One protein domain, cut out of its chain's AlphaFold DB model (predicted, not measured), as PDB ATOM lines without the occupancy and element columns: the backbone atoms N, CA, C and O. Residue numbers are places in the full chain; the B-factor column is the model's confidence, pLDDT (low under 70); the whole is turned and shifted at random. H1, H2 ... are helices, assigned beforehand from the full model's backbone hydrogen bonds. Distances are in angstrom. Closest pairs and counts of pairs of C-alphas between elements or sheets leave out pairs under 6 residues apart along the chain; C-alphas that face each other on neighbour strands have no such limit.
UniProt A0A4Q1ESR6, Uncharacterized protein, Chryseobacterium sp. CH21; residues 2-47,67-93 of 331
ATOM      1  N   ILE A   2     -62.979  99.954 -24.457       44.25
ATOM      2  CA  ILE A   2     -61.964  99.971 -25.519       44.25
ATOM      3  C   ILE A   2     -62.527  99.141 -26.669       44.25
ATOM      4  O   ILE A   2     -62.635  97.924 -26.557       44.25
ATOM      5  N   THR A   3     -62.958  99.805 -27.736       45.16
ATOM      6  CA  THR A   3     -63.445  99.168 -28.959       45.16
ATOM      7  C   THR A   3     -62.280  99.030 -29.935       45.16
ATOM      8  O   THR A   3     -61.869  99.989 -30.581       45.16
ATOM      9  N   GLY A   4     -61.715  97.828 -30.026       50.19
ATOM     10  CA  GLY A   4     -60.712  97.508 -31.039       50.19
ATOM     11  C   GLY A   4     -61.396  97.176 -32.361       50.19
ATOM     12  O   GLY A   4     -61.772  96.032 -32.578       50.19
ATOM     13  N   MET A   5     -61.584  98.153 -33.249       51.31
ATOM     14  CA  MET A   5     -61.968  97.866 -34.635       51.31
ATOM     15  C   MET A   5     -60.704  97.729 -35.482       51.31
ATOM     16  O   MET A   5     -60.122  98.721 -35.913       51.31
ATOM     17  N   MET A   6     -60.278  96.491 -35.734       57.81
ATOM     18  CA  MET A   6     -59.273  96.214 -36.762       57.81
ATOM     19  C   MET A   6     -59.955  95.974 -38.111       57.81
ATOM     20  O   MET A   6     -60.889  95.177 -38.210       57.81
ATOM     21  N   ARG A   7     -59.457  96.629 -39.167       55.03
ATOM     22  CA  ARG A   7     -59.875  96.380 -40.554       55.03
ATOM     23  C   ARG A   7     -59.455  94.955 -40.935       55.03
ATOM     24  O   ARG A   7     -58.302  94.586 -40.738       55.03
ATOM     25  N   LYS A   8     -60.397  94.149 -41.437       54.94
ATOM     26  CA  LYS A   8     -60.213  92.720 -41.751       54.94
ATOM     27  C   LYS A   8     -59.108  92.548 -42.807       54.94
ATOM     28  O   LYS A   8     -59.354  92.715 -43.995       54.94
ATOM     29  N   GLY A   9     -57.883  92.267 -42.373       59.03
ATOM     30  CA  GLY A   9     -56.736  92.045 -43.248       59.03
ATOM     31  C   GLY A   9     -55.627  91.323 -42.495       59.03
ATOM     32  O   GLY A   9     -55.179  91.793 -41.457       59.03
ATOM     33  N   ASN A  10     -55.178  90.178 -43.011       65.00
ATOM     34  CA  ASN A  10     -54.094  89.382 -42.421       65.00
ATOM     35  C   ASN A  10     -52.708  89.949 -42.796       65.00
ATOM     36  O   ASN A  10     -51.783  89.208 -43.128       65.00
ATOM     37  N   SER A  11     -52.581  91.277 -42.828       74.88
ATOM     38  CA  SER A  11     -51.367  91.979 -43.236       74.88
ATOM     39  C   SER A  11     -50.621  92.505 -42.015       74.88
ATOM     40  O   SER A  11     -51.219  92.904 -41.017       74.88
ATOM     41  N   LEU A  12     -49.292  92.541 -42.106       72.94
ATOM     42  CA  LEU A  12     -48.434  93.078 -41.049       72.94
ATOM     43  C   LEU A  12     -48.821  94.524 -40.680       72.94
ATOM     44  O   LEU A  12     -48.836  94.870 -39.504       72.94
ATOM     45  N   GLY A  13     -49.226  95.337 -41.663       74.12
ATOM     46  CA  GLY A  13     -49.701  96.706 -41.438       74.12
ATOM     47  C   GLY A  13     -51.001  96.794 -40.629       74.12
ATOM     48  O   GLY A  13     -51.127  97.677 -39.784       74.12
ATOM     49  N   ALA A  14     -51.943  95.865 -40.825       75.19
ATOM     50  CA  ALA A  14     -53.173  95.823 -40.033       75.19
ATOM     51  C   ALA A  14     -52.876  95.492 -38.561       75.19
ATOM     52  O   ALA A  14     -53.370  96.176 -37.668       75.19
ATOM     53  N   TYR A  15     -51.997  94.516 -38.309       79.12
ATOM     54  CA  TYR A  15     -51.594  94.147 -36.949       79.12
ATOM     55  C   TYR A  15     -50.707  95.194 -36.266       79.12
ATOM     56  O   TYR A  15     -50.831  95.388 -35.058       79.12
ATOM     57  N   ALA A  16     -49.843  95.886 -37.015       76.56
ATOM     58  CA  ALA A  16     -49.038  96.991 -36.497       76.56
ATOM     59  C   ALA A  16     -49.897  98.217 -36.133       76.56
ATOM     60  O   ALA A  16     -49.596  98.900 -35.156       76.56
ATOM     61  N   GLY A  17     -50.987  98.466 -36.870       80.38
ATOM     62  CA  GLY A  17     -51.959  99.522 -36.567       80.38
ATOM     63  C   GLY A  17     -52.787  99.274 -35.300       80.38
ATOM     64  O   GLY A  17     -53.324 100.216 -34.721       80.38
ATOM     65  N   ASP A  18     -52.864  98.028 -34.826       80.00
ATOM     66  CA  ASP A  18     -53.482  97.682 -33.545       80.00
ATOM     67  C   ASP A  18     -52.499  97.899 -32.383       80.00
ATOM     68  O   ASP A  18     -51.863  96.962 -31.884       80.00
ATOM     69  N   ILE A  19     -52.399  99.160 -31.953       81.00
ATOM     70  CA  ILE A  19     -51.506  99.627 -30.879       81.00
ATOM     71  C   ILE A  19     -51.667  98.774 -29.610       81.00
ATOM     72  O   ILE A  19     -50.678  98.375 -28.998       81.00
ATOM     73  N   LEU A  20     -52.908  98.446 -29.232       80.81
ATOM     74  CA  LEU A  20     -53.214  97.738 -27.982       80.81
ATOM     75  C   LEU A  20     -53.218  96.211 -28.119       80.81
ATOM     76  O   LEU A  20     -53.100  95.513 -27.118       80.81
ATOM     77  N   GLY A  21     -53.365  95.672 -29.330       81.81
ATOM     78  CA  GLY A  21     -53.411  94.223 -29.569       81.81
ATOM     79  C   GLY A  21     -54.704  93.533 -29.210       81.81
ATOM     80  O   GLY A  21     -54.775  92.305 -29.207       81.81
ATOM     81  N   LEU A  22     -55.743  94.315 -28.954       83.75
ATOM     82  CA  LEU A  22     -57.066  93.806 -28.625       83.75
ATOM     83  C   LEU A  22     -57.870  93.443 -29.878       83.75
ATOM     84  O   LEU A  22     -58.853  92.709 -29.782       83.75
ATOM     85  N   GLY A  23     -57.465  93.920 -31.055       82.69
ATOM     86  CA  GLY A  23     -58.148  93.690 -32.324       82.69
ATOM     87  C   GLY A  23     -58.178  92.218 -32.729       82.69
ATOM     88  O   GLY A  23     -59.199  91.748 -33.216       82.69
ATOM     89  N   ILE A  24     -57.100  91.454 -32.496       85.25
ATOM     90  CA  ILE A  24     -57.078  90.017 -32.832       85.25
ATOM     91  C   ILE A  24     -58.057  89.220 -31.960       85.25
ATOM     92  O   ILE A  24     -58.783  88.362 -32.459       85.25
ATOM     93  N   ILE A  25     -58.130  89.562 -30.671       86.19
ATOM     94  CA  ILE A  25     -59.016  88.926 -29.694       86.19
ATOM     95  C   ILE A  25     -60.467  89.267 -30.032       86.19
ATOM     96  O   ILE A  25     -61.274  88.371 -30.269       86.19
ATOM     97  N   THR A  26     -60.786  90.557 -30.135       86.50
ATOM     98  CA  THR A  26     -62.148  91.041 -30.406       86.50
ATOM     99  C   THR A  26     -62.681  90.574 -31.759       86.50
ATOM    100  O   THR A  26     -63.834  90.155 -31.826       86.50
ATOM    101  N   ASN A  27     -61.856  90.547 -32.813       85.31
ATOM    102  CA  ASN A  27     -62.260  90.008 -34.113       85.31
ATOM    103  C   ASN A  27     -62.456  88.488 -34.085       85.31
ATOM    104  O   ASN A  27     -63.408  88.007 -34.685       85.31
ATOM    105  N   SER A  28     -61.608  87.734 -33.374       87.06
ATOM    106  CA  SER A  28     -61.789  86.278 -33.259       87.06
ATOM    107  C   SER A  28     -63.074  85.914 -32.510       87.06
ATOM    108  O   SER A  28     -63.810  85.036 -32.951       87.06
ATOM    109  N   ILE A  29     -63.384  86.643 -31.431       87.94
ATOM    110  CA  ILE A  29     -64.634  86.498 -30.680       87.94
ATOM    111  C   ILE A  29     -65.818  86.856 -31.579       87.94
ATOM    112  O   ILE A  29     -66.767  86.085 -31.679       87.94
ATOM    113  N   LYS A  30     -65.744  87.997 -32.271       87.44
ATOM    114  CA  LYS A  30     -66.776  88.449 -33.207       87.44
ATOM    115  C   LYS A  30     -67.058  87.417 -34.296       87.44
ATOM    116  O   LYS A  30     -68.208  87.043 -34.496       87.44
ATOM    117  N   ASP A  31     -66.019  86.947 -34.982       87.12
ATOM    118  CA  ASP A  31     -66.154  85.977 -36.067       87.12
ATOM    119  C   ASP A  31     -66.721  84.642 -35.554       87.12
ATOM    120  O   ASP A  31     -67.487  83.994 -36.265       87.12
ATOM    121  N   GLN A  32     -66.387  84.228 -34.325       87.62
ATOM    122  CA  GLN A  32     -66.924  83.004 -33.735       87.62
ATOM    123  C   GLN A  32     -68.396  83.145 -33.319       87.62
ATOM    124  O   GLN A  32     -69.197  82.269 -33.639       87.62
ATOM    125  N   VAL A  33     -68.767  84.251 -32.671       88.56
ATOM    126  CA  VAL A  33     -70.157  84.542 -32.282       88.56
ATOM    127  C   VAL A  33     -71.051  84.645 -33.517       88.56
ATOM    128  O   VAL A  33     -72.097  83.997 -33.560       88.56
ATOM    129  N   ASN A  34     -70.609  85.369 -34.551       89.12
ATOM    130  CA  ASN A  34     -71.366  85.509 -35.795       89.12
ATOM    131  C   ASN A  34     -71.578  84.156 -36.485       89.12
ATOM    132  O   ASN A  34     -72.674  83.867 -36.951       89.12
ATOM    133  N   LYS A  35     -70.558  83.286 -36.504       87.44
ATOM    134  CA  LYS A  35     -70.679  81.936 -37.077       87.44
ATOM    135  C   LYS A  35     -71.594  81.017 -36.271       87.44
ATOM    136  O   LYS A  35     -72.322  80.232 -36.865       87.44
ATOM    137  N   GLN A  36     -71.531  81.072 -34.942       88.38
ATOM    138  CA  GLN A  36     -72.255  80.141 -34.076       88.38
ATOM    139  C   GLN A  36     -73.732  80.510 -33.906       88.38
ATOM    140  O   GLN A  36     -74.577  79.620 -33.844       88.38
ATOM    141  N   PHE A  37     -74.048  81.802 -33.823       87.25
ATOM    142  CA  PHE A  37     -75.413  82.281 -33.590       87.25
ATOM    143  C   PHE A  37     -76.077  82.888 -34.828       87.25
ATOM    144  O   PHE A  37     -77.246  83.257 -34.749       87.25
ATOM    145  N   ASN A  38     -75.364  82.956 -35.959       85.31
ATOM    146  CA  ASN A  38     -75.828  83.580 -37.202       85.31
ATOM    147  C   ASN A  38     -76.307  85.030 -36.985       85.31
ATOM    148  O   ASN A  38     -77.329  85.459 -37.522       85.31
ATOM    149  N   GLU A  39     -75.575  85.759 -36.141       84.56
ATOM    150  CA  GLU A  39     -75.787  87.174 -35.829       84.56
ATOM    151  C   GLU A  39     -74.693  88.021 -36.503       84.56
ATOM    152  O   GLU A  39     -73.633  87.508 -36.849       84.56
ATOM    153  N   ASP A  40     -74.928  89.325 -36.667       82.62
ATOM    154  CA  ASP A  40     -73.962  90.269 -37.250       82.62
ATOM    155  C   ASP A  40     -73.516  91.310 -36.216       82.62
ATOM    156  O   ASP A  40     -73.767  92.513 -36.340       82.62
ATOM    157  N   ILE A  41     -72.829  90.865 -35.157       82.38
ATOM    158  CA  ILE A  41     -72.329  91.799 -34.145       82.38
ATOM    159  C   ILE A  41     -71.216  92.682 -34.722       82.38
ATOM    160  O   ILE A  41     -70.270  92.223 -35.366       82.38
ATOM    161  N   THR A  42     -71.308  93.993 -34.501       78.56
ATOM    162  CA  THR A  42     -70.393  94.969 -35.114       78.56
ATOM    163  C   THR A  42     -69.099  95.148 -34.324       78.56
ATOM    164  O   THR A  42     -68.057  95.388 -34.940       78.56
ATOM    165  N   GLY A  43     -69.119  94.932 -33.007       76.56
ATOM    166  CA  GLY A  43     -67.953  95.051 -32.137       76.56
ATOM    167  C   GLY A  43     -68.095  94.269 -30.834       76.56
ATOM    168  O   GLY A  43     -69.186  93.860 -30.448       76.56
ATOM    169  N   VAL A  44     -66.963  94.074 -30.160       81.19
ATOM    170  CA  VAL A  44     -66.871  93.358 -28.885       81.19
ATOM    171  C   VAL A  44     -66.278  94.302 -27.850       81.19
ATOM    172  O   VAL A  44     -65.253  94.940 -28.093       81.19
ATOM    173  N   SER A  45     -66.918  94.390 -26.688       78.75
ATOM    174  CA  SER A  45     -66.418  95.140 -25.540       78.75
ATOM    175  C   SER A  45     -65.960  94.187 -24.447       78.75
ATOM    176  O   SER A  45     -66.746  93.388 -23.949       78.75
ATOM    177  N   VAL A  46     -64.697  94.312 -24.047       75.00
ATOM    178  CA  VAL A  46     -64.118  93.563 -22.927       75.00
ATOM    179  C   VAL A  46     -64.036  94.492 -21.718       75.00
ATOM    180  O   VAL A  46     -63.427  95.562 -21.794       75.00
ATOM    181  N   GLY A  47     -64.680  94.117 -20.612       72.94
ATOM    182  CA  GLY A  47     -64.686  94.894 -19.372       72.94
ATOM    183  C   GLY A  47     -65.938  94.663 -18.530       72.94
ATOM    184  O   GLY A  47     -66.765  93.809 -18.837       72.94
ATOM    185  N   SER A  67     -51.003  84.413 -35.800       85.56
ATOM    186  CA  SER A  67     -50.266  84.484 -37.063       85.56
ATOM    187  C   SER A  67     -48.852  85.032 -36.855       85.56
ATOM    188  O   SER A  67     -48.611  85.875 -35.986       85.56
ATOM    189  N   ILE A  68     -47.905  84.616 -37.700       87.00
ATOM    190  CA  ILE A  68     -46.542  85.175 -37.695       87.00
ATOM    191  C   ILE A  68     -46.549  86.696 -37.929       87.00
ATOM    192  O   ILE A  68     -45.766  87.426 -37.326       87.00
ATOM    193  N   ASN A  69     -47.507  87.186 -38.725       85.50
ATOM    194  CA  ASN A  69     -47.708  88.612 -38.995       85.50
ATOM    195  C   ASN A  69     -48.119  89.386 -37.735       85.50
ATOM    196  O   ASN A  69     -47.671  90.517 -37.541       85.50
ATOM    197  N   TYR A  70     -48.932  88.782 -36.864       85.75
ATOM    198  CA  TYR A  70     -49.280  89.369 -35.572       85.75
ATOM    199  C   TYR A  70     -48.054  89.469 -34.657       85.75
ATOM    200  O   TYR A  70     -47.799  90.530 -34.087       85.75
ATOM    201  N   VAL A  71     -47.267  88.392 -34.554       88.88
ATOM    202  CA  VAL A  71     -46.043  88.372 -33.735       88.88
ATOM    203  C   VAL A  71     -45.043  89.421 -34.230       88.88
ATOM    204  O   VAL A  71     -44.537  90.207 -33.430       88.88
ATOM    205  N   ALA A  72     -44.828  89.513 -35.545       89.69
ATOM    206  CA  ALA A  72     -43.978  90.534 -36.154       89.69
ATOM    207  C   ALA A  72     -44.470  91.961 -35.849       89.69
ATOM    208  O   ALA A  72     -43.675  92.821 -35.472       89.69
ATOM    209  N   GLY A  73     -45.785  92.205 -35.920       88.00
ATOM    210  CA  GLY A  73     -46.382  93.486 -35.533       88.00
ATOM    211  C   GLY A  73     -46.125  93.856 -34.066       88.00
ATOM    212  O   GLY A  73     -45.834  95.014 -33.763       88.00
ATOM    213  N   ARG A  74     -46.163  92.884 -33.143       89.94
ATOM    214  CA  ARG A  74     -45.857  93.107 -31.716       89.94
ATOM    215  C   ARG A  74     -44.379  93.392 -31.476       89.94
ATOM    216  O   ARG A  74     -44.064  94.265 -30.670       89.94
ATOM    217  N   LEU A  75     -43.483  92.717 -32.195       92.19
ATOM    218  CA  LEU A  75     -42.041  92.962 -32.105       92.19
ATOM    219  C   LEU A  75     -41.670  94.395 -32.509       92.19
ATOM    220  O   LEU A  75     -40.805  94.988 -31.870       92.19
ATOM    221  N   ILE A  76     -42.365  94.985 -33.488       91.38
ATOM    222  CA  ILE A  76     -42.177  96.398 -33.865       91.38
ATOM    223  C   ILE A  76     -42.489  97.324 -32.681       91.38
ATOM    224  O   ILE A  76     -41.696  98.211 -32.372       91.38
ATOM    225  N   TRP A  77     -43.604  97.099 -31.980       90.94
ATOM    226  CA  TRP A  77     -43.980  97.899 -30.806       90.94
ATOM    227  C   TRP A  77     -43.032  97.707 -29.619       90.94
ATOM    228  O   TRP A  77     -42.710  98.679 -28.931       90.94
ATOM    229  N   ILE A  78     -42.545  96.484 -29.394       92.88
ATOM    230  CA  ILE A  78     -41.520  96.206 -28.377       92.88
ATOM    231  C   ILE A  78     -40.233  96.964 -28.720       92.88
ATOM    232  O   ILE A  78     -39.708  97.683 -27.872       92.88
ATOM    233  N   GLY A  79     -39.772  96.882 -29.972       95.19
ATOM    234  CA  GLY A  79     -38.597  97.609 -30.451       95.19
ATOM    235  C   GLY A  79     -38.744  99.125 -30.310       95.19
ATOM    236  O   GLY A  79     -37.839  99.784 -29.799       95.19
ATOM    237  N   LEU A  80     -39.906  99.675 -30.672       94.00
ATOM    238  CA  LEU A  80     -40.222 101.094 -30.496       94.00
ATOM    239  C   LEU A  80     -40.212 101.501 -29.018       94.00
ATOM    240  O   LEU A  80     -39.680 102.553 -28.673       94.00
ATOM    241  N   THR A  81     -40.742 100.659 -28.131       92.81
ATOM    242  CA  THR A  81     -40.715 100.909 -26.683       92.81
ATOM    243  C   THR A  81     -39.282 100.911 -26.159       92.81
ATOM    244  O   THR A  81     -38.893 101.848 -25.465       92.81
ATOM    245  N   CYS A  82     -38.463  99.925 -26.534       95.81
ATOM    246  CA  CYS A  82     -37.043  99.887 -26.182       95.81
ATOM    247  C   CYS A  82     -36.294 101.126 -26.686       95.81
ATOM    248  O   CYS A  82     -35.505 101.701 -25.941       95.81
ATOM    249  N   LEU A  83     -36.580 101.577 -27.910       96.25
ATOM    250  CA  LEU A  83     -36.009 102.796 -28.481       96.25
ATOM    251  C   LEU A  83     -36.419 104.036 -27.678       96.25
ATOM    252  O   LEU A  83     -35.567 104.858 -27.355       96.25
ATOM    253  N   LEU A  84     -37.691 104.163 -27.293       94.06
ATOM    254  CA  LEU A  84     -38.154 105.266 -26.447       94.06
ATOM    255  C   LEU A  84     -37.498 105.246 -25.062       94.06
ATOM    256  O   LEU A  84     -37.095 106.298 -24.568       94.06
ATOM    257  N   VAL A  85     -37.346 104.069 -24.445       93.56
ATOM    258  CA  VAL A  85     -36.613 103.924 -23.179       93.56
ATOM    259  C   VAL A  85     -35.148 104.328 -23.353       93.56
ATOM    260  O   VAL A  85     -34.617 105.058 -22.517       93.56
ATOM    261  N   TYR A  86     -34.513 103.919 -24.450       92.94
ATOM    262  CA  TYR A  86     -33.139 104.291 -24.766       92.94
ATOM    263  C   TYR A  86     -32.983 105.807 -24.941       92.94
ATOM    264  O   TYR A  86     -32.115 106.402 -24.305       92.94
ATOM    265  N   ILE A  87     -33.870 106.460 -25.699       92.88
ATOM    266  CA  ILE A  87     -33.885 107.926 -25.838       92.88
ATOM    267  C   ILE A  87     -34.088 108.595 -24.474       92.88
ATOM    268  O   ILE A  87     -33.370 109.528 -24.123       92.88
ATOM    269  N   SER A  88     -35.042 108.102 -23.684       89.25
ATOM    270  CA  SER A  88     -35.330 108.618 -22.344       89.25
ATOM    271  C   SER A  88     -34.112 108.526 -21.417       89.25
ATOM    272  O   SER A  88     -33.868 109.438 -20.627       89.25
ATOM    273  N   SER A  89     -33.287 107.482 -21.554       88.38
ATOM    274  CA  SER A  89     -32.076 107.311 -20.742       88.38
ATOM    275  C   SER A  89     -31.093 108.485 -20.859       88.38
ATOM    276  O   SER A  89     -30.462 108.838 -19.862       88.38
ATOM    277  N   PHE A  90     -31.037 109.168 -22.010       84.94
ATOM    278  CA  PHE A  90     -30.208 110.367 -22.182       84.94
ATOM    279  C   PHE A  90     -30.696 111.569 -21.368       84.94
ATOM    280  O   PHE A  90     -29.896 112.438 -21.047       84.94
ATOM    281  N   PHE A  91     -31.981 111.638 -21.013       81.88
ATOM    282  CA  PHE A  91     -32.541 112.738 -20.221       81.88
ATOM    283  C   PHE A  91     -32.571 112.433 -18.718       81.88
ATOM    284  O   PHE A  91     -32.586 113.347 -17.891       81.88
ATOM    285  N   PHE A  92     -32.574 111.153 -18.334       72.81
ATOM    286  CA  PHE A  92     -32.647 110.727 -16.938       72.81
ATOM    287  C   PHE A  92     -31.262 110.455 -16.339       72.81
ATOM    288  O   PHE A  92     -30.874 109.318 -16.092       72.81
ATOM    289  N   HIS A  93     -30.551 111.518 -15.963       70.00
ATOM    290  CA  HIS A  93     -29.282 111.434 -15.220       70.00
ATOM    291  C   HIS A  93     -29.456 111.163 -13.715       70.00
ATOM    292  O   HIS A  93     -28.569 111.443 -12.918       70.00
TER     293      HIS A  93
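Overview. This is residues 2 to 47 and 67 to 93 of the 331 residues of an uncharacterized protein of Chryseobacterium sp. CH21 (UniProt A0A4Q1ESR6). Two long helices, H2 and H3, lead away from each other in a long, loose line, and the short helix H1 lies where their first parts come near, packing on the first part of H3. The far part of H3 and the end after it, residues 78 to 93, stick out as a free arm that makes much of the length, while residues 38 to 47 fold back from the far end of H2. The printed part has 73 residues with three named helices, in the order H1, H2, H3, and no named strand; the class is all helix. The whole is loose, with a radius of gyration of the C-alphas of 16.1 A, and spans 58 by 27 by 14 A.

Arrangement. Along the printed part, residues 2 to 11 come before H1, residues 12 to 17. A tight link of 4 residues joins H1 to H2, residues 22 to 37. H1 and H2 are near each other, with 5 pairs of C-alphas within 10 A and the closest 8.0 A apart. After the cut comes H3, residues 68 to 89. H1 and H3 touch, with 14 pairs of C-alphas within 8 A; the closest are those of Ala 16 and Gly 73, 4.5 A apart. H3 touches H1 with residues 69 to 77 alone. The lines of H1 and H3 stand at a steep tilt of 50 degrees, the same way. H2 and H3 are only just apart, their closest C-alphas 8.3 A from each other. In H1 and H2 every O i to N i+4 pair is within hydrogen-bond range; in H3 17 of 18 are.

Along the chain. H1 begins at C-alpha 12, at (-48.434, 93.078, -41.049), and has 6 residues. H2 has 16 residues, Leu 22 to Phe 37, and measures 22.2 A from first to last C-alpha, ending at (-75.413, 82.281, -33.590). H3, the longest helix by residues, has 22, from Ile 68 to Ser 89; it measures 31.4 A and ends at C-alpha 89, at (-32.076, 107.311, -20.742).

Size, cuts and confidence. The C-alphas of Asn 38 and His 93, the two farthest apart, are 58.5 A from each other. Residues 78 to 93, of which 78 to 89 belong to H3, stand free; the body without them spans 36 by 22 by 14 A. Residues 48 to 66 are not printed, and C-alphas 47 and 67 are 25.1 A apart across this cut, which lies in the link from H2 to H3. The mean pLDDT of the printed part is 81.2, and residues 2 to 10 of this predicted model are under 70.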